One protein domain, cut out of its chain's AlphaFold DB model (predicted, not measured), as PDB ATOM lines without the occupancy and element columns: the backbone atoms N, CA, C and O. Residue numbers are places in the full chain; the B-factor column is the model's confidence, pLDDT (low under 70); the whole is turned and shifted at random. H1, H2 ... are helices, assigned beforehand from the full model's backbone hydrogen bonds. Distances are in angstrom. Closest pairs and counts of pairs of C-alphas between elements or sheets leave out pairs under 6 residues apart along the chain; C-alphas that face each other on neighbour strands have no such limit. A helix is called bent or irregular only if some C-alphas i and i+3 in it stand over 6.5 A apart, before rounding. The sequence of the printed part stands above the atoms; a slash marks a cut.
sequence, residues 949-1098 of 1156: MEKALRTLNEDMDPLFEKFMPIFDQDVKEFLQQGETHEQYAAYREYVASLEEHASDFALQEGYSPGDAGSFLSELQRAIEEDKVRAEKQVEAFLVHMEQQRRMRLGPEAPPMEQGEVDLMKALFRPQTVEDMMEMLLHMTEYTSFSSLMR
ATOM      1  N   MET A 949     -49.116  58.421  16.406       49.91
ATOM      2  CA  MET A 949     -48.759  57.000  16.508       49.91
ATOM      3  C   MET A 949     -48.571  56.365  15.118       49.91
ATOM      4  O   MET A 949     -47.647  55.587  14.891       49.91
ATOM      5  N   GLU A 950     -49.385  56.777  14.145       49.34
ATOM      6  CA  GLU A 950     -49.216  56.427  12.732       49.34
ATOM      7  C   GLU A 950     -48.010  57.148  12.127       49.34
ATOM      8  O   GLU A 950     -47.362  56.603  11.242       49.34
ATOM      9  N   LYS A 951     -47.672  58.343  12.621       51.72
ATOM     10  CA  LYS A 951     -46.469  59.101  12.284       51.72
ATOM     11  C   LYS A 951     -45.243  58.479  12.925       51.72
ATOM     12  O   LYS A 951     -44.262  58.371  12.229       51.72
ATOM     13  N   ALA A 952     -45.294  57.972  14.155       51.00
ATOM     14  CA  ALA A 952     -44.201  57.217  14.762       51.00
ATOM     15  C   ALA A 952     -43.928  55.937  13.963       51.00
ATOM     16  O   ALA A 952     -42.786  55.664  13.615       51.00
ATOM     17  N   LEU A 953     -44.976  55.205  13.566       53.84
ATOM     18  CA  LEU A 953     -44.862  54.048  12.670       53.84
ATOM     19  C   LEU A 953     -44.417  54.428  11.249       53.84
ATOM     20  O   LEU A 953     -43.710  53.661  10.596       53.84
ATOM     21  N   ARG A 954     -44.828  55.593  10.741       56.25
ATOM     22  CA  ARG A 954     -44.425  56.100   9.423       56.25
ATOM     23  C   ARG A 954     -42.980  56.582   9.433       56.25
ATOM     24  O   ARG A 954     -42.250  56.208   8.535       56.25
ATOM     25  N   THR A 955     -42.564  57.314  10.454       53.34
ATOM     26  CA  THR A 955     -41.199  57.773  10.712       53.34
ATOM     27  C   THR A 955     -40.282  56.579  10.932       53.34
ATOM     28  O   THR A 955     -39.290  56.475  10.232       53.34
ATOM     29  N   LEU A 956     -40.671  55.586  11.741       57.88
ATOM     30  CA  LEU A 956     -39.954  54.306  11.826       57.88
ATOM     31  C   LEU A 956     -39.842  53.610  10.461       57.88
ATOM     32  O   LEU A 956     -38.820  53.008  10.175       57.88
ATOM     33  N   ASN A 957     -40.856  53.665   9.595       64.00
ATOM     34  CA  ASN A 957     -40.761  53.061   8.262       64.00
ATOM     35  C   ASN A 957     -39.921  53.887   7.268       64.00
ATOM     36  O   ASN A 957     -39.214  53.299   6.453       64.00
ATOM     37  N   GLU A 958     -40.007  55.216   7.316       74.00
ATOM     38  CA  GLU A 958     -39.289  56.155   6.445       74.00
ATOM     39  C   GLU A 958     -37.805  56.249   6.831       74.00
ATOM     40  O   GLU A 958     -36.937  56.165   5.964       74.00
ATOM     41  N   ASP A 959     -37.490  56.326   8.124       77.44
ATOM     42  CA  ASP A 959     -36.116  56.376   8.637       77.44
ATOM     43  C   ASP A 959     -35.377  55.048   8.426       77.44
ATOM     44  O   ASP A 959     -34.150  55.018   8.302       77.44
ATOM     45  N   MET A 960     -36.126  53.948   8.298       82.69
ATOM     46  CA  MET A 960     -35.586  52.627   7.980       82.69
ATOM     47  C   MET A 960     -35.428  52.380   6.473       82.69
ATOM     48  O   MET A 960     -34.756  51.419   6.090       82.69
ATOM     49  N   ASP A 961     -35.962  53.238   5.591       84.81
ATOM     50  CA  ASP A 961     -35.814  53.067   4.139       84.81
ATOM     51  C   ASP A 961     -34.345  53.037   3.672       84.81
ATOM     52  O   ASP A 961     -34.024  52.156   2.873       84.81
ATOM     53  N   PRO A 962     -33.408  53.879   4.159       91.38
ATOM     54  CA  PRO A 962     -31.988  53.761   3.811       91.38
ATOM     55  C   PRO A 962     -31.398  52.386   4.149       91.38
ATOM     56  O   PRO A 962     -30.604  51.838   3.375       91.38
ATOM     57  N   LEU A 963     -31.807  51.810   5.284       89.56
ATOM     58  CA  LEU A 963     -31.381  50.483   5.714       89.56
ATOM     59  C   LEU A 963     -31.992  49.402   4.820       89.56
ATOM     60  O   LEU A 963     -31.274  48.513   4.355       89.56
ATOM     61  N   PHE A 964     -33.281  49.516   4.486       92.38
ATOM     62  CA  PHE A 964     -33.906  48.635   3.505       92.38
ATOM     63  C   PHE A 964     -33.172  48.728   2.164       92.38
ATOM     64  O   PHE A 964     -32.682  47.716   1.672       92.38
ATOM     65  N   GLU A 965     -32.984  49.920   1.594       92.88
ATOM     66  CA  GLU A 965     -32.316  50.107   0.301       92.88
ATOM     67  C   GLU A 965     -30.910  49.505   0.244       92.88
ATOM     68  O   GLU A 965     -30.547  48.917  -0.782       92.88
ATOM     69  N   LYS A 966     -30.145  49.612   1.337       96.31
ATOM     70  CA  LYS A 966     -28.823  48.991   1.489       96.31
ATOM     71  C   LYS A 966     -28.888  47.470   1.332       96.31
ATOM     72  O   LYS A 966     -28.017  46.894   0.679       96.31
ATOM     73  N   PHE A 967     -29.905  46.825   1.901       96.94
ATOM     74  CA  PHE A 967     -30.018  45.366   1.941       96.94
ATOM     75  C   PHE A 967     -30.888  44.757   0.842       96.94
ATOM     76  O   PHE A 967     -30.783  43.566   0.578       96.94
ATOM     77  N   MET A 968     -31.690  45.539   0.121       96.25
ATOM     78  CA  MET A 968     -32.506  45.027  -0.988       96.25
ATOM     79  C   MET A 968     -31.754  44.127  -1.986       96.25
ATOM     80  O   MET A 968     -32.327  43.109  -2.370       96.25
ATOM     81  N   PRO A 969     -30.501  44.419  -2.406       96.69
ATOM     82  CA  PRO A 969     -29.802  43.580  -3.380       96.69
ATOM     83  C   PRO A 969     -29.586  42.130  -2.932       96.69
ATOM     84  O   PRO A 969     -29.607  41.243  -3.774       96.69
ATOM     85  N   ILE A 970     -29.402  41.874  -1.631       96.38
ATOM     86  CA  ILE A 970     -29.186  40.508  -1.122       96.38
ATOM     87  C   ILE A 970     -30.498  39.730  -0.939       96.38
ATOM     88  O   ILE A 970     -30.464  38.511  -0.818       96.38
ATOM     89  N   PHE A 971     -31.651  40.407  -0.961       96.31
ATOM     90  CA  PHE A 971     -32.983  39.784  -0.982       96.31
ATOM     91  C   PHE A 971     -33.569  39.694  -2.402       96.31
ATOM     92  O   PHE A 971     -34.682  39.193  -2.581       96.31
ATOM     93  N   ASP A 972     -32.832  40.153  -3.422       96.06
ATOM     94  CA  ASP A 972     -33.236  40.113  -4.829       96.06
ATOM     95  C   ASP A 972     -32.955  38.760  -5.494       96.06
ATOM     96  O   ASP A 972     -32.296  38.666  -6.528       96.06
ATOM     97  N   GLN A 973     -33.473  37.704  -4.874       91.56
ATOM     98  CA  GLN A 973     -33.461  36.345  -5.405       91.56
ATOM     99  C   GLN A 973     -34.812  36.047  -6.055       91.56
ATOM    100  O   GLN A 973     -35.866  36.460  -5.554       91.56
ATOM    101  N   ASP A 974     -34.808  35.307  -7.162       89.44
ATOM    102  CA  ASP A 974     -36.050  34.721  -7.662       89.44
ATOM    103  C   ASP A 974     -36.476  33.517  -6.798       89.44
ATOM    104  O   ASP A 974     -35.712  32.998  -5.984       89.44
ATOM    105  N   VAL A 975     -37.726  33.069  -6.953       75.81
ATOM    106  CA  VAL A 975     -38.275  31.960  -6.152       75.81
ATOM    107  C   VAL A 975     -37.456  30.678  -6.325       75.81
ATOM    108  O   VAL A 975     -37.308  29.910  -5.382       75.81
ATOM    109  N   LYS A 976     -36.898  30.433  -7.515       82.00
ATOM    110  CA  LYS A 976     -36.114  29.230  -7.796       82.00
ATOM    111  C   LYS A 976     -34.750  29.298  -7.116       82.00
ATOM    112  O   LYS A 976     -34.314  28.298  -6.562       82.00
ATOM    113  N   GLU A 977     -34.103  30.456  -7.141       81.81
ATOM    114  CA  GLU A 977     -32.845  30.708  -6.445       81.81
ATOM    115  C   GLU A 977     -33.027  30.608  -4.929       81.81
ATOM    116  O   GLU A 977     -32.249  29.921  -4.271       81.81
ATOM    117  N   PHE A 978     -34.106  31.181  -4.392       80.94
ATOM    118  CA  PHE A 978     -34.454  31.067  -2.978       80.94
ATOM    119  C   PHE A 978     -34.686  29.612  -2.547       80.94
ATOM    120  O   PHE A 978     -34.125  29.168  -1.551       80.94
ATOM    121  N   LEU A 979     -35.452  28.837  -3.322       69.19
ATOM    122  CA  LEU A 979     -35.683  27.416  -3.033       69.19
ATOM    123  C   LEU A 979     -34.405  26.564  -3.129       69.19
ATOM    124  O   LEU A 979     -34.351  25.490  -2.537       69.19
ATOM    125  N   GLN A 980     -33.395  27.007  -3.884       81.06
ATOM    126  CA  GLN A 980     -32.132  26.284  -4.066       81.06
ATOM    127  C   GLN A 980     -31.066  26.659  -3.035       81.06
ATOM    128  O   GLN A 980     -30.326  25.790  -2.586       81.06
ATOM    129  N   GLN A 981     -30.950  27.945  -2.710       79.69
ATOM    130  CA  GLN A 981     -29.886  28.480  -1.858       79.69
ATOM    131  C   GLN A 981     -30.341  28.695  -0.410       79.69
ATOM    132  O   GLN A 981     -29.497  28.787   0.477       79.69
ATOM    133  N   GLY A 982     -31.653  28.753  -0.164       85.25
ATOM    134  CA  GLY A 982     -32.209  29.106   1.136       85.25
ATOM    135  C   GLY A 982     -31.939  30.564   1.519       85.25
ATOM    136  O   GLY A 982     -31.685  31.425   0.674       85.25
ATOM    137  N   GLU A 983     -32.027  30.833   2.819       88.56
ATOM    138  CA  GLU A 983     -31.654  32.114   3.424       88.56
ATOM    139  C   GLU A 983     -30.125  32.164   3.648       88.56
ATOM    140  O   GLU A 983     -29.530  31.170   4.071       88.56
ATOM    141  N   THR A 984     -29.469  33.296   3.378       92.00
ATOM    142  CA  THR A 984     -28.001  33.437   3.469       92.00
ATOM    143  C   THR A 984     -27.547  34.081   4.783       92.00
ATOM    144  O   THR A 984     -28.291  34.804   5.451       92.00
ATOM    145  N   HIS A 985     -26.282  33.874   5.165       88.25
ATOM    146  CA  HIS A 985     -25.709  34.527   6.350       88.25
ATOM    147  C   HIS A 985     -25.683  36.059   6.226       88.25
ATOM    148  O   HIS A 985     -25.815  36.758   7.230       88.25
ATOM    149  N   GLU A 986     -25.557  36.593   5.010       92.12
ATOM    150  CA  GLU A 986     -25.642  38.027   4.731       92.12
ATOM    151  C   GLU A 986     -27.058  38.569   4.970       92.12
ATOM    152  O   GLU A 986     -27.198  39.668   5.510       92.12
ATOM    153  N   GLN A 987     -28.102  37.803   4.630       93.25
ATOM    154  CA  GLN A 987     -29.498  38.165   4.909       93.25
ATOM    155  C   GLN A 987     -29.770  38.186   6.421       93.25
ATOM    156  O   GLN A 987     -30.383  39.128   6.931       93.25
ATOM    157  N   TYR A 988     -29.215  37.231   7.174       90.00
ATOM    158  CA  TYR A 988     -29.276  37.253   8.641       90.00
ATOM    159  C   TYR A 988     -28.481  38.417   9.260       90.00
ATOM    160  O   TYR A 988     -28.935  39.044  10.219       90.00
ATOM    161  N   ALA A 989     -27.317  38.763   8.702       91.69
ATOM    162  CA  ALA A 989     -26.553  39.929   9.141       91.69
ATOM    163  C   ALA A 989     -27.324  41.243   8.911       91.69
ATOM    164  O   ALA A 989     -27.311  42.117   9.778       91.69
ATOM    165  N   ALA A 990     -28.047  41.354   7.792       92.38
ATOM    166  CA  ALA A 990     -28.933  42.484   7.518       92.38
ATOM    167  C   ALA A 990     -30.060  42.611   8.546       92.38
ATOM    168  O   ALA A 990     -30.338  43.705   9.031       92.38
ATOM    169  N   TYR A 991     -30.662  41.486   8.929       93.50
ATOM    170  CA  TYR A 991     -31.673  41.447   9.982       93.50
ATOM    171  C   TYR A 991     -31.129  41.894  11.346       93.50
ATOM    172  O   TYR A 991     -31.780  42.657  12.053       93.50
ATOM    173  N   ARG A 992     -29.912  41.479  11.714       92.69
ATOM    174  CA  ARG A 992     -29.270  41.936  12.959       92.69
ATOM    175  C   ARG A 992     -29.065  43.451  12.976       92.69
ATOM    176  O   ARG A 992     -29.241  44.064  14.024       92.69
ATOM    177  N   GLU A 993     -28.703  44.044  11.837       93.38
ATOM    178  CA  GLU A 993     -28.576  45.501  11.705       93.38
ATOM    179  C   GLU A 993     -29.947  46.194  11.758       93.38
ATOM    180  O   GLU A 993     -30.085  47.216  12.421       93.38
ATOM    181  N   TYR A 994     -30.973  45.598  11.143       90.31
ATOM    182  CA  TYR A 994     -32.358  46.065  11.227       90.31
ATOM    183  C   TYR A 994     -32.872  46.117  12.673       90.31
ATOM    184  O   TYR A 994     -33.379  47.155  13.090       90.31
ATOM    185  N   VAL A 995     -32.705  45.038  13.448       84.81
ATOM    186  CA  VAL A 995     -33.141  44.984  14.855       84.81
ATOM    187  C   VAL A 995     -32.415  46.035  15.692       84.81
ATOM    188  O   VAL A 995     -33.065  46.766  16.431       84.81
ATOM    189  N   ALA A 996     -31.094  46.173  15.528       85.38
ATOM    190  CA  ALA A 996     -30.321  47.187  16.245       85.38
ATOM    191  C   ALA A 996     -30.801  48.613  15.926       85.38
ATOM    192  O   ALA A 996     -30.932  49.437  16.828       85.38
ATOM    193  N   SER A 997     -31.110  48.896  14.657       85.69
ATOM    194  CA  SER A 997     -31.663  50.194  14.270       85.69
ATOM    195  C   SER A 997     -33.068  50.399  14.840       85.69
ATOM    196  O   SER A 997     -33.374  51.489  15.308       85.69
ATOM    197  N   LEU A 998     -33.920  49.371  14.862       78.44
ATOM    198  CA  LEU A 998     -35.259  49.470  15.446       78.44
ATOM    199  C   LEU A 998     -35.203  49.743  16.960       78.44
ATOM    200  O   LEU A 998     -35.965  50.568  17.461       78.44
ATOM    201  N   GLU A 999     -34.274  49.104  17.676       79.81
ATOM    202  CA  GLU A 999     -34.003  49.362  19.098       79.81
ATOM    203  C   GLU A 999     -33.499  50.792  19.346       79.81
ATOM    204  O   GLU A 999     -33.930  51.437  20.306       79.81
ATOM    205  N   GLU A1000     -32.620  51.306  18.481       82.69
ATOM    206  CA  GLU A1000     -32.126  52.688  18.535       82.69
ATOM    207  C   GLU A1000     -33.271  53.690  18.344       82.69
ATOM    208  O   GLU A1000     -33.481  54.540  19.205       82.69
ATOM    209  N   HIS A1001     -34.089  53.531  17.298       77.94
ATOM    210  CA  HIS A1001     -35.220  54.430  17.041       77.94
ATOM    211  C   HIS A1001     -36.290  54.343  18.137       77.94
ATOM    212  O   HIS A1001     -36.853  55.363  18.529       77.94
ATOM    213  N   ALA A1002     -36.562  53.150  18.677       70.38
ATOM    214  CA  ALA A1002     -37.471  52.990  19.813       70.38
ATOM    215  C   ALA A1002     -36.930  53.670  21.083       70.38
ATOM    216  O   ALA A1002     -37.698  54.256  21.849       70.38
ATOM    217  N   SER A1003     -35.612  53.627  21.298       74.44
ATOM    218  CA  SER A1003     -34.949  54.306  22.417       74.44
ATOM    219  C   SER A1003     -34.970  55.825  22.251       74.44
ATOM    220  O   SER A1003     -35.286  56.536  23.203       74.44
ATOM    221  N   ASP A1004     -34.694  56.321  21.048       76.12
ATOM    222  CA  ASP A1004     -34.766  57.743  20.715       76.12
ATOM    223  C   ASP A1004     -36.192  58.275  20.846       76.12
ATOM    224  O   ASP A1004     -36.395  59.352  21.405       76.12
ATOM    225  N   PHE A1005     -37.188  57.496  20.420       71.81
ATOM    226  CA  PHE A1005     -38.594  57.815  20.639       71.81
ATOM    227  C   PHE A1005     -38.922  57.892  22.135       71.81
ATOM    228  O   PHE A1005     -39.476  58.888  22.591       71.81
ATOM    229  N   ALA A1006     -38.512  56.905  22.938       69.88
ATOM    230  CA  ALA A1006     -38.724  56.946  24.386       69.88
ATOM    231  C   ALA A1006     -38.054  58.174  25.040       69.88
ATOM    232  O   ALA A1006     -38.642  58.807  25.917       69.88
ATOM    233  N   LEU A1007     -36.852  58.551  24.589       75.75
ATOM    234  CA  LEU A1007     -36.163  59.764  25.045       75.75
ATOM    235  C   LEU A1007     -36.918  61.042  24.658       75.75
ATOM    236  O   LEU A1007     -37.039  61.950  25.482       75.75
ATOM    237  N   GLN A1008     -37.433  61.115  23.428       71.62
ATOM    238  CA  GLN A1008     -38.257  62.233  22.955       71.62
ATOM    239  C   GLN A1008     -39.561  62.353  23.754       71.62
ATOM    240  O   GLN A1008     -39.972  63.463  24.086       71.62
ATOM    241  N   GLU A1009     -40.140  61.227  24.168       68.88
ATOM    242  CA  GLU A1009     -41.333  61.168  25.020       68.88
ATOM    243  C   GLU A1009     -41.055  61.452  26.511       68.88
ATOM    244  O   GLU A1009     -41.937  61.310  27.359       68.88
ATOM    245  N   GLY A1010     -39.836  61.885  26.857       76.06
ATOM    246  CA  GLY A1010     -39.475  62.330  28.204       76.06
ATOM    247  C   GLY A1010     -39.112  61.206  29.177       76.06
ATOM    248  O   GLY A1010     -38.932  61.469  30.370       76.06
ATOM    249  N   TYR A1011     -38.965  59.969  28.697       77.25
ATOM    250  CA  TYR A1011     -38.424  58.884  29.508       77.25
ATOM    251  C   TYR A1011     -36.912  59.047  29.653       77.25
ATOM    252  O   TYR A1011     -36.203  59.458  28.736       77.25
ATOM    253  N   SER A1012     -36.393  58.749  30.842       76.50
ATOM    254  CA  SER A1012     -34.957  58.876  31.101       76.50
ATOM    255  C   SER A1012     -34.174  57.772  30.373       76.50
ATOM    256  O   SER A1012     -34.652  56.633  30.328       76.50
ATOM    257  N   PRO A1013     -32.950  58.039  29.874       68.94
ATOM    258  CA  PRO A1013     -32.090  56.986  29.342       68.94
ATOM    259  C   PRO A1013     -31.861  55.909  30.416       68.94
ATOM    260  O   PRO A1013     -31.332  56.203  31.488       68.94
ATOM    261  N   GLY A1014     -32.286  54.673  30.141       69.44
ATOM    262  CA  GLY A1014     -32.233  53.548  31.086       69.44
ATOM    263  C   GLY A1014     -33.545  53.234  31.820       69.44
ATOM    264  O   GLY A1014     -33.592  52.246  32.549       69.44
ATOM    265  N   ASP A1015     -34.613  54.006  31.600       71.50
ATOM    266  CA  ASP A1015     -35.951  53.763  32.168       71.50
ATOM    267  C   ASP A1015     -36.919  53.105  31.162       71.50
ATOM    268  O   ASP A1015     -38.128  53.344  31.156       71.50
ATOM    269  N   ALA A1016     -36.383  52.241  30.294       57.12
ATOM    270  CA  ALA A1016     -37.167  51.480  29.317       57.12
ATOM    271  C   ALA A1016     -38.278  50.646  29.985       57.12
ATOM    272  O   ALA A1016     -39.345  50.448  29.411       57.12
ATOM    273  N   GLY A1017     -38.063  50.209  31.231       62.97
ATOM    274  CA  GLY A1017     -39.068  49.488  32.012       62.97
ATOM    275  C   GLY A1017     -40.328  50.311  32.298       62.97
ATOM    276  O   GLY A1017     -41.427  49.756  32.262       62.97
ATOM    277  N   SER A1018     -40.201  51.619  32.540       65.75
ATOM    278  CA  SER A1018     -41.356  52.492  32.787       65.75
ATOM    279  C   SER A1018     -42.117  52.810  31.501       65.75
ATOM    280  O   SER A1018     -43.345  52.744  31.512       65.75
ATOM    281  N   PHE A1019     -41.411  53.044  30.387       71.44
ATOM    282  CA  PHE A1019     -42.029  53.202  29.062       71.44
ATOM    283  C   PHE A1019     -42.833  51.961  28.665       71.44
ATOM    284  O   PHE A1019     -44.018  52.059  28.352       71.44
ATOM    285  N   LEU A1020     -42.224  50.774  28.766       62.16
ATOM    286  CA  LEU A1020     -42.892  49.514  28.438       62.16
ATOM    287  C   LEU A1020     -44.076  49.226  29.371       62.16
ATOM    288  O   LEU A1020     -45.106  48.736  28.916       62.16
ATOM    289  N   SER A1021     -43.975  49.577  30.658       62.34
ATOM    290  CA  SER A1021     -45.079  49.407  31.613       62.34
ATOM    291  C   SER A1021     -46.260  50.340  31.320       62.34
ATOM    292  O   SER A1021     -47.412  49.918  31.427       62.34
ATOM    293  N   GLU A1022     -46.005  51.602  30.954       64.94
ATOM    294  CA  GLU A1022     -47.066  52.536  30.555       64.94
ATOM    295  C   GLU A1022     -47.699  52.136  29.217       64.94
ATOM    296  O   GLU A1022     -48.926  52.144  29.105       64.94
ATOM    297  N   LEU A1023     -46.887  51.708  28.249       63.91
ATOM    298  CA  LEU A1023     -47.348  51.200  26.961       63.91
ATOM    299  C   LEU A1023     -48.235  49.962  27.138       63.91
ATOM    300  O   LEU A1023     -49.328  49.893  26.587       63.91
ATOM    301  N   GLN A1024     -47.834  49.022  27.992       59.12
ATOM    302  CA  GLN A1024     -48.614  47.817  28.263       59.12
ATOM    303  C   GLN A1024     -49.907  48.096  29.037       59.12
ATOM    304  O   GLN A1024     -50.924  47.443  28.802       59.12
ATOM    305  N   ARG A1025     -49.912  49.104  29.918       69.81
ATOM    306  CA  ARG A1025     -51.154  49.598  30.526       69.81
ATOM    307  C   ARG A1025     -52.091  50.179  29.464       69.81
ATOM    308  O   ARG A1025     -53.281  49.881  29.494       69.81
ATOM    309  N   ALA A1026     -51.564  50.975  28.532       60.50
ATOM    310  CA  ALA A1026     -52.346  51.548  27.440       60.50
ATOM    311  C   ALA A1026     -52.921  50.464  26.513       60.50
ATOM    312  O   ALA A1026     -54.079  50.565  26.116       60.50
ATOM    313  N   ILE A1027     -52.155  49.398  26.242       65.81
ATOM    314  CA  ILE A1027     -52.621  48.217  25.503       65.81
ATOM    315  C   ILE A1027     -53.818  47.555  26.195       65.81
ATOM    316  O   ILE A1027     -54.839  47.322  25.555       65.81
ATOM    317  N   GLU A1028     -53.720  47.255  27.493       65.44
ATOM    318  CA  GLU A1028     -54.798  46.560  28.214       65.44
ATOM    319  C   GLU A1028     -56.070  47.423  28.285       65.44
ATOM    320  O   GLU A1028     -57.187  46.930  28.117       65.44
ATOM    321  N   GLU A1029     -55.912  48.737  28.475       65.44
ATOM    322  CA  GLU A1029     -57.021  49.695  28.445       65.44
ATOM    323  C   GLU A1029     -57.684  49.784  27.059       65.44
ATOM    324  O   GLU A1029     -58.903  49.965  26.968       65.44
ATOM    325  N   ASP A1030     -56.910  49.647  25.983       65.12
ATOM    326  CA  ASP A1030     -57.413  49.622  24.608       65.12
ATOM    327  C   ASP A1030     -58.113  48.298  24.270       65.12
ATOM    328  O   ASP A1030     -59.209  48.300  23.714       65.12
ATOM    329  N   LYS A1031     -57.566  47.165  24.722       69.88
ATOM    330  CA  LYS A1031     -58.168  45.836  24.556       69.88
ATOM    331  C   LYS A1031     -59.546  45.742  25.204       69.88
ATOM    332  O   LYS A1031     -60.519  45.373  24.549       69.88
ATOM    333  N   VAL A1032     -59.656  46.152  26.470       75.12
ATOM    334  CA  VAL A1032     -60.938  46.173  27.195       75.12
ATOM    335  C   VAL A1032     -61.946  47.097  26.501       75.12
ATOM    336  O   VAL A1032     -63.151  46.833  26.505       75.12
ATOM    337  N   ARG A1033     -61.476  48.189  25.888       75.06
ATOM    338  CA  ARG A1033     -62.322  49.112  25.121       75.06
ATOM    339  C   ARG A1033     -62.807  48.483  23.815       75.06
ATOM    340  O   ARG A1033     -64.000  48.571  23.530       75.06
ATOM    341  N   ALA A1034     -61.920  47.844  23.059       66.06
ATOM    342  CA  ALA A1034     -62.236  47.164  21.807       66.06
ATOM    343  C   ALA A1034     -63.213  45.999  22.021       66.06
ATOM    344  O   ALA A1034     -64.213  45.900  21.312       66.06
ATOM    345  N   GLU A1035     -63.001  45.175  23.053       77.06
ATOM    346  CA  GLU A1035     -63.917  44.084  23.418       77.06
ATOM    347  C   GLU A1035     -65.324  44.607  23.739       77.06
ATOM    348  O   GLU A1035     -66.315  44.078  23.231       77.06
ATOM    349  N   LYS A1036     -65.421  45.703  24.504       80.25
ATOM    350  CA  LYS A1036     -66.707  46.357  24.790       80.25
ATOM    351  C   LYS A1036     -67.381  46.906  23.533       80.25
ATOM    352  O   LYS A1036     -68.599  46.815  23.428       80.25
ATOM    353  N   GLN A1037     -66.626  47.470  22.587       69.81
ATOM    354  CA  GLN A1037     -67.176  47.973  21.320       69.81
ATOM    355  C   GLN A1037     -67.714  46.850  20.429       69.81
ATOM    356  O   GLN A1037     -68.754  47.010  19.795       69.81
ATOM    357  N   VAL A1038     -67.042  45.702  20.415       75.88
ATOM    358  CA  VAL A1038     -67.506  44.523  19.685       75.88
ATOM    359  C   VAL A1038     -68.770  43.951  20.326       75.88
ATOM    360  O   VAL A1038     -69.748  43.685  19.633       75.88
ATOM    361  N   GLU A1039     -68.793  43.789  21.650       83.12
ATOM    362  CA  GLU A1039     -69.964  43.267  22.366       83.12
ATOM    363  C   GLU A1039     -71.188  44.173  22.185       83.12
ATOM    364  O   GLU A1039     -72.289  43.715  21.880       83.12
ATOM    365  N   ALA A1040     -70.969  45.478  22.266       76.44
ATOM    366  CA  ALA A1040     -71.946  46.498  21.947       76.44
ATOM    367  C   ALA A1040     -72.532  46.389  20.533       76.44
ATOM    368  O   ALA A1040     -73.751  46.440  20.346       76.44
ATOM    369  N   PHE A1041     -71.654  46.246  19.541       74.50
ATOM    370  CA  PHE A1041     -72.030  46.110  18.142       74.50
ATOM    371  C   PHE A1041     -72.846  44.835  17.904       74.50
ATOM    372  O   PHE A1041     -73.856  44.871  17.204       74.50
ATOM    373  N   LEU A1042     -72.481  43.724  18.550       84.06
ATOM    374  CA  LEU A1042     -73.233  42.469  18.488       84.06
ATOM    375  C   LEU A1042     -74.636  42.589  19.078       84.06
ATOM    376  O   LEU A1042     -75.592  42.083  18.493       84.06
ATOM    377  N   VAL A1043     -74.775  43.281  20.212       86.44
ATOM    378  CA  VAL A1043     -76.088  43.560  20.806       86.44
ATOM    379  C   VAL A1043     -76.938  44.397  19.847       86.44
ATOM    380  O   VAL A1043     -78.115  44.094  19.651       86.44
ATOM    381  N   HIS A1044     -76.350  45.407  19.201       80.00
ATOM    382  CA  HIS A1044     -77.045  46.225  18.207       80.00
ATOM    383  C   HIS A1044     -77.476  45.409  16.973       80.00
ATOM    384  O   HIS A1044     -78.621  45.492  16.528       80.00
ATOM    385  N   MET A1045     -76.582  44.574  16.450       77.19
ATOM    386  CA  MET A1045     -76.830  43.630  15.356       77.19
ATOM    387  C   MET A1045     -77.973  42.655  15.669       77.19
ATOM    388  O   MET A1045     -78.850  42.426  14.835       77.19
ATOM    389  N   GLU A1046     -77.996  42.103  16.879       87.94
ATOM    390  CA  GLU A1046     -79.045  41.194  17.345       87.94
ATOM    391  C   GLU A1046     -80.398  41.914  17.457       87.94
ATOM    392  O   GLU A1046     -81.432  41.396  17.029       87.94
ATOM    393  N   GLN A1047     -80.398  43.156  17.950       81.44
ATOM    394  CA  GLN A1047     -81.591  44.001  17.965       81.44
ATOM    395  C   GLN A1047     -82.091  44.298  16.544       81.44
ATOM    396  O   GLN A1047     -83.282  44.143  16.273       81.44
ATOM    397  N   GLN A1048     -81.200  44.643  15.609       78.81
ATOM    398  CA  GLN A1048     -81.537  44.834  14.194       78.81
ATOM    399  C   GLN A1048     -82.116  43.566  13.559       78.81
ATOM    400  O   GLN A1048     -83.110  43.631  12.830       78.81
ATOM    401  N   ARG A1049     -81.534  42.401  13.860       84.94
ATOM    402  CA  ARG A1049     -82.016  41.102  13.384       84.94
ATOM    403  C   ARG A1049     -83.439  40.834  13.867       84.94
ATOM    404  O   ARG A1049     -84.296  40.504  13.049       84.94
ATOM    405  N   ARG A1050     -83.718  41.041  15.156       86.12
ATOM    406  CA  ARG A1050     -85.065  40.881  15.732       86.12
ATOM    407  C   ARG A1050     -86.065  41.899  15.197       86.12
ATOM    408  O   ARG A1050     -87.224  41.559  14.995       86.12
ATOM    409  N   MET A1051     -85.636  43.125  14.902       79.12
ATOM    410  CA  MET A1051     -86.505  44.105  14.243       79.12
ATOM    411  C   MET A1051     -86.895  43.673  12.827       79.12
ATOM    412  O   MET A1051     -88.049  43.832  12.439       79.12
ATOM    413  N   ARG A1052     -85.960  43.099  12.058       81.19
ATOM    414  CA  ARG A1052     -86.223  42.648  10.680       81.19
ATOM    415  C   ARG A1052     -87.009  41.342  10.608       81.19
ATOM    416  O   ARG A1052     -87.828  41.184   9.708       81.19
ATOM    417  N   LEU A1053     -86.737  40.404  11.512       82.94
ATOM    418  CA  LEU A1053     -87.284  39.042  11.474       82.94
ATOM    419  C   LEU A1053     -88.457  38.821  12.445       82.94
ATOM    420  O   LEU A1053     -89.087  37.768  12.411       82.94
ATOM    421  N   GLY A1054     -88.776  39.813  13.280       86.19
ATOM    422  CA  GLY A1054     -89.804  39.736  14.315       86.19
ATOM    423  C   GLY A1054     -89.251  39.315  15.688       86.19
ATOM    424  O   GLY A1054     -88.153  38.767  15.787       86.19
ATOM    425  N   PRO A1055     -90.009  39.552  16.776       85.06
ATOM    426  CA  PRO A1055     -89.554  39.308  18.150       85.06
ATOM    427  C   PRO A1055     -89.321  37.823  18.475       85.06
ATOM    428  O   PRO A1055     -88.584  37.517  19.408       85.06
ATOM    429  N   GLU A1056     -89.928  36.924  17.695       88.94
ATOM    430  CA  GLU A1056     -89.774  35.462  17.768       88.94
ATOM    431  C   GLU A1056     -88.497  34.966  17.063       88.94
ATOM    432  O   GLU A1056     -88.215  33.768  17.070       88.94
ATOM    433  N   ALA A1057     -87.729  35.852  16.415       86.69
ATOM    434  CA  ALA A1057     -86.510  35.455  15.731       86.69
ATOM    435  C   ALA A1057     -85.522  34.824  16.730       86.69
ATOM    436  O   ALA A1057     -85.245  35.424  17.777       86.69
ATOM    437  N   PRO A1058     -84.982  33.629  16.426       87.06
ATOM    438  CA  PRO A1058     -84.003  32.997  17.292       87.06
ATOM    439  C   PRO A1058     -82.769  33.902  17.413       87.06
ATOM    440  O   PRO A1058     -82.408  34.556  16.423       87.06
ATOM    441  N   PRO A1059     -82.141  33.964  18.603       88.62
ATOM    442  CA  PRO A1059     -80.931  34.749  18.794       88.62
ATOM    443  C   PRO A1059     -79.827  34.319  17.832       88.62
ATOM    444  O   PRO A1059     -79.810  33.157  17.422       88.62
ATOM    445  N   MET A1060     -78.904  35.233  17.502       88.38
ATOM    446  CA  MET A1060     -77.668  34.862  16.813       88.38
ATOM    447  C   MET A1060     -77.036  33.646  17.471       88.38
ATOM    448  O   MET A1060     -76.829  33.608  18.689       88.38
ATOM    449  N   GLU A1061     -76.753  32.643  16.648       90.19
ATOM    450  CA  GLU A1061     -76.040  31.465  17.104       90.19
ATOM    451  C   GLU A1061     -74.630  31.883  17.529       90.19
ATOM    452  O   GLU A1061     -74.046  32.805  16.957       90.19
ATOM    453  N   GLN A1062     -74.051  31.202  18.520       84.50
ATOM    454  CA  GLN A1062     -72.729  31.563  19.045       84.50
ATOM    455  C   GLN A1062     -71.661  31.627  17.938       84.50
ATOM    456  O   GLN A1062     -70.804  32.498  17.981       84.50
ATOM    457  N   GLY A1063     -71.763  30.784  16.903       80.75
ATOM    458  CA  GLY A1063     -70.875  30.842  15.739       80.75
ATOM    459  C   GLY A1063     -71.033  32.113  14.892       80.75
ATOM    460  O   GLY A1063     -70.039  32.643  14.406       80.75
ATOM    461  N   GLU A1064     -72.252  32.645  14.753       79.75
ATOM    462  CA  GLU A1064     -72.497  33.939  14.097       79.75
ATOM    463  C   GLU A1064     -71.952  35.086  14.954       79.75
ATOM    464  O   GLU A1064     -71.320  36.003  14.434       79.75
ATOM    465  N   VAL A1065     -72.144  35.008  16.275       81.50
ATOM    466  CA  VAL A1065     -71.583  35.969  17.232       81.50
ATOM    467  C   VAL A1065     -70.061  35.981  17.138       81.50
ATOM    468  O   VAL A1065     -69.484  37.049  16.964       81.50
ATOM    469  N   ASP A1066     -69.410  34.822  17.206       75.31
ATOM    470  CA  ASP A1066     -67.951  34.693  17.177       75.31
ATOM    471  C   ASP A1066     -67.362  35.168  15.839       75.31
ATOM    472  O   ASP A1066     -66.374  35.903  15.832       75.31
ATOM    473  N   LEU A1067     -68.017  34.853  14.716       68.06
ATOM    474  CA  LEU A1067     -67.639  35.362  13.396       68.06
ATOM    475  C   LEU A1067     -67.743  36.892  13.321       68.06
ATOM    476  O   LEU A1067     -66.854  37.556  12.789       68.06
ATOM    477  N   MET A1068     -68.808  37.471  13.874       71.69
ATOM    478  CA  MET A1068     -68.989  38.922  13.908       71.69
ATOM    479  C   MET A1068     -68.017  39.599  14.888       71.69
ATOM    480  O   MET A1068     -67.571  40.712  14.617       71.69
ATOM    481  N   LYS A1069     -67.606  38.926  15.975       77.69
ATOM    482  CA  LYS A1069     -66.501  39.402  16.824       77.69
ATOM    483  C   LYS A1069     -65.191  39.461  16.055       77.69
ATOM    484  O   LYS A1069     -64.473  40.440  16.205       77.69
ATOM    485  N   ALA A1070     -64.894  38.445  15.252       65.38
ATOM    486  CA  ALA A1070     -63.674  38.389  14.457       65.38
ATOM    487  C   ALA A1070     -63.648  39.475  13.366       65.38
ATOM    488  O   ALA A1070     -62.695  40.244  13.281       65.38
ATOM    489  N   LEU A1071     -64.735  39.613  12.597       55.34
ATOM    490  CA  LEU A1071     -64.821  40.560  11.477       55.34
ATOM    491  C   LEU A1071     -64.791  42.036  11.895       55.34
ATOM    492  O   LEU A1071     -64.295  42.870  11.143       55.34
ATOM    493  N   PHE A1072     -65.350  42.363  13.063       61.12
ATOM    494  CA  PHE A1072     -65.526  43.747  13.517       61.12
ATOM    495  C   PHE A1072     -64.671  44.102  14.734       61.12
ATOM    496  O   PHE A1072     -64.889  45.153  15.339       61.12
ATOM    497  N   ARG A1073     -63.693  43.262  15.101       68.44
ATOM    498  CA  ARG A1073     -62.709  43.612  16.127       68.44
ATOM    499  C   ARG A1073     -61.878  44.805  15.632       68.44
ATOM    500  O   ARG A1073     -61.169  44.661  14.637       68.44
ATOM    501  N   PRO A1074     -61.943  45.977  16.294       61.19
ATOM    502  CA  PRO A1074     -61.079  47.089  15.935       61.19
ATOM    503  C   PRO A1074     -59.616  46.690  16.146       61.19
ATOM    504  O   PRO A1074     -59.302  45.955  17.082       61.19
ATOM    505  N   GLN A1075     -58.732  47.178  15.274       51.59
ATOM    506  CA  GLN A1075     -57.296  46.959  15.411       51.59
ATOM    507  C   GLN A1075     -56.809  47.660  16.684       51.59
ATOM    508  O   GLN A1075     -56.922  48.878  16.809       51.59
ATOM    509  N   THR A1076     -56.313  46.881  17.638       72.38
ATOM    510  CA  THR A1076     -55.874  47.380  18.946       72.38
ATOM    511  C   THR A1076     -54.410  47.818  18.917       72.38
ATOM    512  O   THR A1076     -53.638  47.439  18.031       72.38
ATOM    513  N   VAL A1077     -53.985  48.579  19.929       58.53
ATOM    514  CA  VAL A1077     -52.557  48.856  20.173       58.53
ATOM    515  C   VAL A1077     -51.765  47.559  20.383       58.53
ATOM    516  O   VAL A1077     -50.620  47.480  19.946       58.53
ATOM    517  N   GLU A1078     -52.384  46.525  20.969       65.00
ATOM    518  CA  GLU A1078     -51.812  45.170  21.050       65.00
ATOM    519  C   GLU A1078     -51.526  44.621  19.653       65.00
ATOM    520  O   GLU A1078     -50.411  44.198  19.400       65.00
ATOM    521  N   ASP A1079     -52.488  44.699  18.729       58.84
ATOM    522  CA  ASP A1079     -52.343  44.166  17.369       58.84
ATOM    523  C   ASP A1079     -51.254  44.922  16.578       58.84
ATOM    524  O   ASP A1079     -50.526  44.332  15.780       58.84
ATOM    525  N   MET A1080     -51.101  46.232  16.811       56.97
ATOM    526  CA  MET A1080     -50.017  47.036  16.225       56.97
ATOM    527  C   MET A1080     -48.650  46.719  16.842       56.97
ATOM    528  O   MET A1080     -47.637  46.722  16.142       56.97
ATOM    529  N   MET A1081     -48.605  46.422  18.140       62.16
ATOM    530  CA  MET A1081     -47.379  46.008  18.814       62.16
ATOM    531  C   MET A1081     -46.995  44.568  18.511       62.16
ATOM    532  O   MET A1081     -45.817  44.310  18.318       62.16
ATOM    533  N   GLU A1082     -47.949  43.645  18.412       61.56
ATOM    534  CA  GLU A1082     -47.717  42.300  17.892       61.56
ATOM    535  C   GLU A1082     -47.194  42.386  16.463       61.56
ATOM    536  O   GLU A1082     -46.236  41.701  16.138       61.56
ATOM    537  N   MET A1083     -47.723  43.286  15.629       59.03
ATOM    538  CA  MET A1083     -47.163  43.541  14.302       59.03
ATOM    539  C   MET A1083     -45.705  44.032  14.372       59.03
ATOM    540  O   MET A1083     -44.866  43.508  13.646       59.03
ATOM    541  N   LEU A1084     -45.368  44.972  15.265       59.91
ATOM    542  CA  LEU A1084     -43.980  45.422  15.485       59.91
ATOM    543  C   LEU A1084     -43.071  44.308  16.033       59.91
ATOM    544  O   LEU A1084     -41.941  44.157  15.578       59.91
ATOM    545  N   LEU A1085     -43.556  43.505  16.980       63.12
ATOM    546  CA  LEU A1085     -42.831  42.370  17.553       63.12
ATOM    547  C   LEU A1085     -42.612  41.285  16.499       63.12
ATOM    548  O   LEU A1085     -41.501  40.784  16.365       63.12
ATOM    549  N   HIS A1086     -43.612  40.994  15.673       63.91
ATOM    550  CA  HIS A1086     -43.456  40.109  14.528       63.91
ATOM    551  C   HIS A1086     -42.481  40.682  13.506       63.91
ATOM    552  O   HIS A1086     -41.725  39.914  12.925       63.91
ATOM    553  N   MET A1087     -42.420  42.005  13.309       63.91
ATOM    554  CA  MET A1087     -41.388  42.631  12.471       63.91
ATOM    555  C   MET A1087     -39.974  42.436  13.036       63.91
ATOM    556  O   MET A1087     -39.023  42.414  12.257       63.91
ATOM    557  N   THR A1088     -39.821  42.207  14.348       74.25
ATOM    558  CA  THR A1088     -38.539  41.782  14.933       74.25
ATOM    559  C   THR A1088     -38.214  40.315  14.693       74.25
ATOM    560  O   THR A1088     -37.120  39.910  15.046       74.25
ATOM    561  N   GLU A1089     -39.075  39.504  14.078       82.19
ATOM    562  CA  GLU A1089     -38.737  38.135  13.678       82.19
ATOM    563  C   GLU A1089     -38.041  38.116  12.311       82.19
ATOM    564  O   GLU A1089     -38.403  38.845  11.384       82.19
ATOM    565  N   TYR A1090     -37.053  37.231  12.153       87.00
ATOM    566  CA  TYR A1090     -36.291  37.116  10.906       87.00
ATOM    567  C   TYR A1090     -37.173  36.821   9.682       87.00
ATOM    568  O   TYR A1090     -36.964  37.382   8.608       87.00
ATOM    569  N   THR A1091     -38.168  35.947   9.841       78.75
ATOM    570  CA  THR A1091     -39.097  35.534   8.779       78.75
ATOM    571  C   THR A1091     -39.897  36.717   8.248       78.75
ATOM    572  O   THR A1091     -39.934  36.944   7.038       78.75
ATOM    573  N   SER A1092     -40.474  37.515   9.145       81.19
ATOM    574  CA  SER A1092     -41.226  38.720   8.793       81.19
ATOM    575  C   SER A1092     -40.336  39.764   8.124       81.19
ATOM    576  O   SER A1092     -40.725  40.334   7.105       81.19
ATOM    577  N   PHE A1093     -39.119  39.972   8.639       88.94
ATOM    578  CA  PHE A1093     -38.137  40.858   8.016       88.94
ATOM    579  C   PHE A1093     -37.750  40.392   6.599       88.94
ATOM    580  O   PHE A1093     -37.785  41.199   5.670       88.94
ATOM    581  N   SER A1094     -37.452  39.101   6.389       90.56
ATOM    582  CA  SER A1094     -37.133  38.548   5.060       90.56
ATOM    583  C   SER A1094     -38.297  38.732   4.079       90.56
ATOM    584  O   SER A1094     -38.101  39.221   2.959       90.56
ATOM    585  N   SER A1095     -39.529  38.441   4.506       84.06
ATOM    586  CA  SER A1095     -40.731  38.657   3.691       84.06
ATOM    587  C   SER A1095     -40.952  40.132   3.349       84.06
ATOM    588  O   SER A1095     -41.217  40.456   2.187       84.06
ATOM    589  N   LEU A1096     -40.781  41.041   4.313       86.44
ATOM    590  CA  LEU A1096     -40.856  42.489   4.094       86.44
ATOM    591  C   LEU A1096     -39.802  42.960   3.082       86.44
ATOM    592  O   LEU A1096     -40.122  43.699   2.148       86.44
ATOM    593  N   MET A1097     -38.559  42.500   3.221       93.44
ATOM    594  CA  MET A1097     -37.459  42.853   2.324       93.44
ATOM    595  C   MET A1097     -37.714  42.376   0.894       93.44
ATOM    596  O   MET A1097     -37.545  43.147  -0.055       93.44
ATOM    597  N   ARG A1098     -38.199  41.143   0.714       91.50
ATOM    598  CA  ARG A1098     -38.577  40.611  -0.605       91.50
ATOM    599  C   ARG A1098     -39.755  41.382  -1.206       91.50
ATOM    600  O   ARG A1098     -39.733  41.689  -2.400       91.50
TER     601      ARG A1098
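This is residues 949 to 1098 of the 1156 residues of the protein "Hypothetical protein" of Symbiodinium sp. CCMP2456 (UniProt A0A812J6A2). Two helical arms make a wide, flat V or L: the long helix H5 is one arm, and H4, with H2 packed beside its first part, is the other, with the end of H4 and the beginning of H5 at the corner. From the far end of H5 the chain folds back through H6 and H7, which pack on H5 inside the angle, to H8, which packs across H2 and H4; H1 lies near H4, and residues 975 to 980 of H3 stick out. The printed part has 150 residues with eight named helices, H1 to H8 in order, and no named strand: all helix. It is only just loose, close to extended, with a radius of gyration of the C-alphas of 22.0 A and spans of 65 by 49 by 21 A.

H1, residues 949 to 959, is close to but not clearly touching H4, residues 985 to 1008; the closest C-alphas, of Leu 956 and His 1001, are 7.0 A apart. H2, residues 961 to 971, is irregular, with C-alphas 966 and 969 7.3 A apart. H2 touches residues 986 to 994 of H4 at a shallow tilt of 14 degrees, opposite ways, closest at the C-alphas of Phe 967 and Ala 990, 6.4 A. H3, residues 975 to 981, touches no helix. H4 and H5, residues 1016 to 1053, only just touch, with 3 pairs of C-alphas within 8 A; they are about perpendicular at 88 degrees, and the closest C-alphas, of Ala 1006 and Phe 1019, are 6.8 A apart. H6, residues 1062 to 1071, touches residues 1038 to 1042 of H5 at a steep tilt of 53 degrees, closest at the C-alphas of Val 1038 and Lys 1069, 6.0 A. H7, residues 1077 to 1087, touches residues 1026 to 1031 of H5 at a steep tilt of 60 degrees, closest at the C-alphas of Ile 1027 and Val 1077, 5.4 A. H8, residues 1090 to 1098, touches H2, about perpendicular at 89 degrees, closest at the C-alphas of Phe 971 and Arg 1098, 5.7 A. H8 also touches residues 987 to 991 of H4, closest at the C-alphas of Tyr 991 and Tyr 1090, 6.4 A. Every O i to N i+4 pair is within hydrogen-bond range in H1, H3, H4, H5, H6, H7 and H8; in H2 4 of 7 are.

H1 begins at C-alpha 949, (-48.759, 57.000, 16.508). From first to last C-alpha H1 and H7 each measure 14.9 A, H2 14.5 A, H3 10.0 A, H4 34.7 A, H6 14.2 A and H8 12.2 A. H5 runs 54.6 A to C-alpha 1053 at (-87.284, 39.042, 11.474). H8 ends at C-alpha 1098, (-38.577, 40.611, -0.605).

The two C-alphas farthest apart, of Glu 986 and Glu 1056, are 65.5 A apart. The printed part has no cut, and no link is long. The mean pLDDT of the printed part is 76.7; 49 residues are under 70, among them residues 949 to 957, 1020 to 1031 and 1077 to 1087.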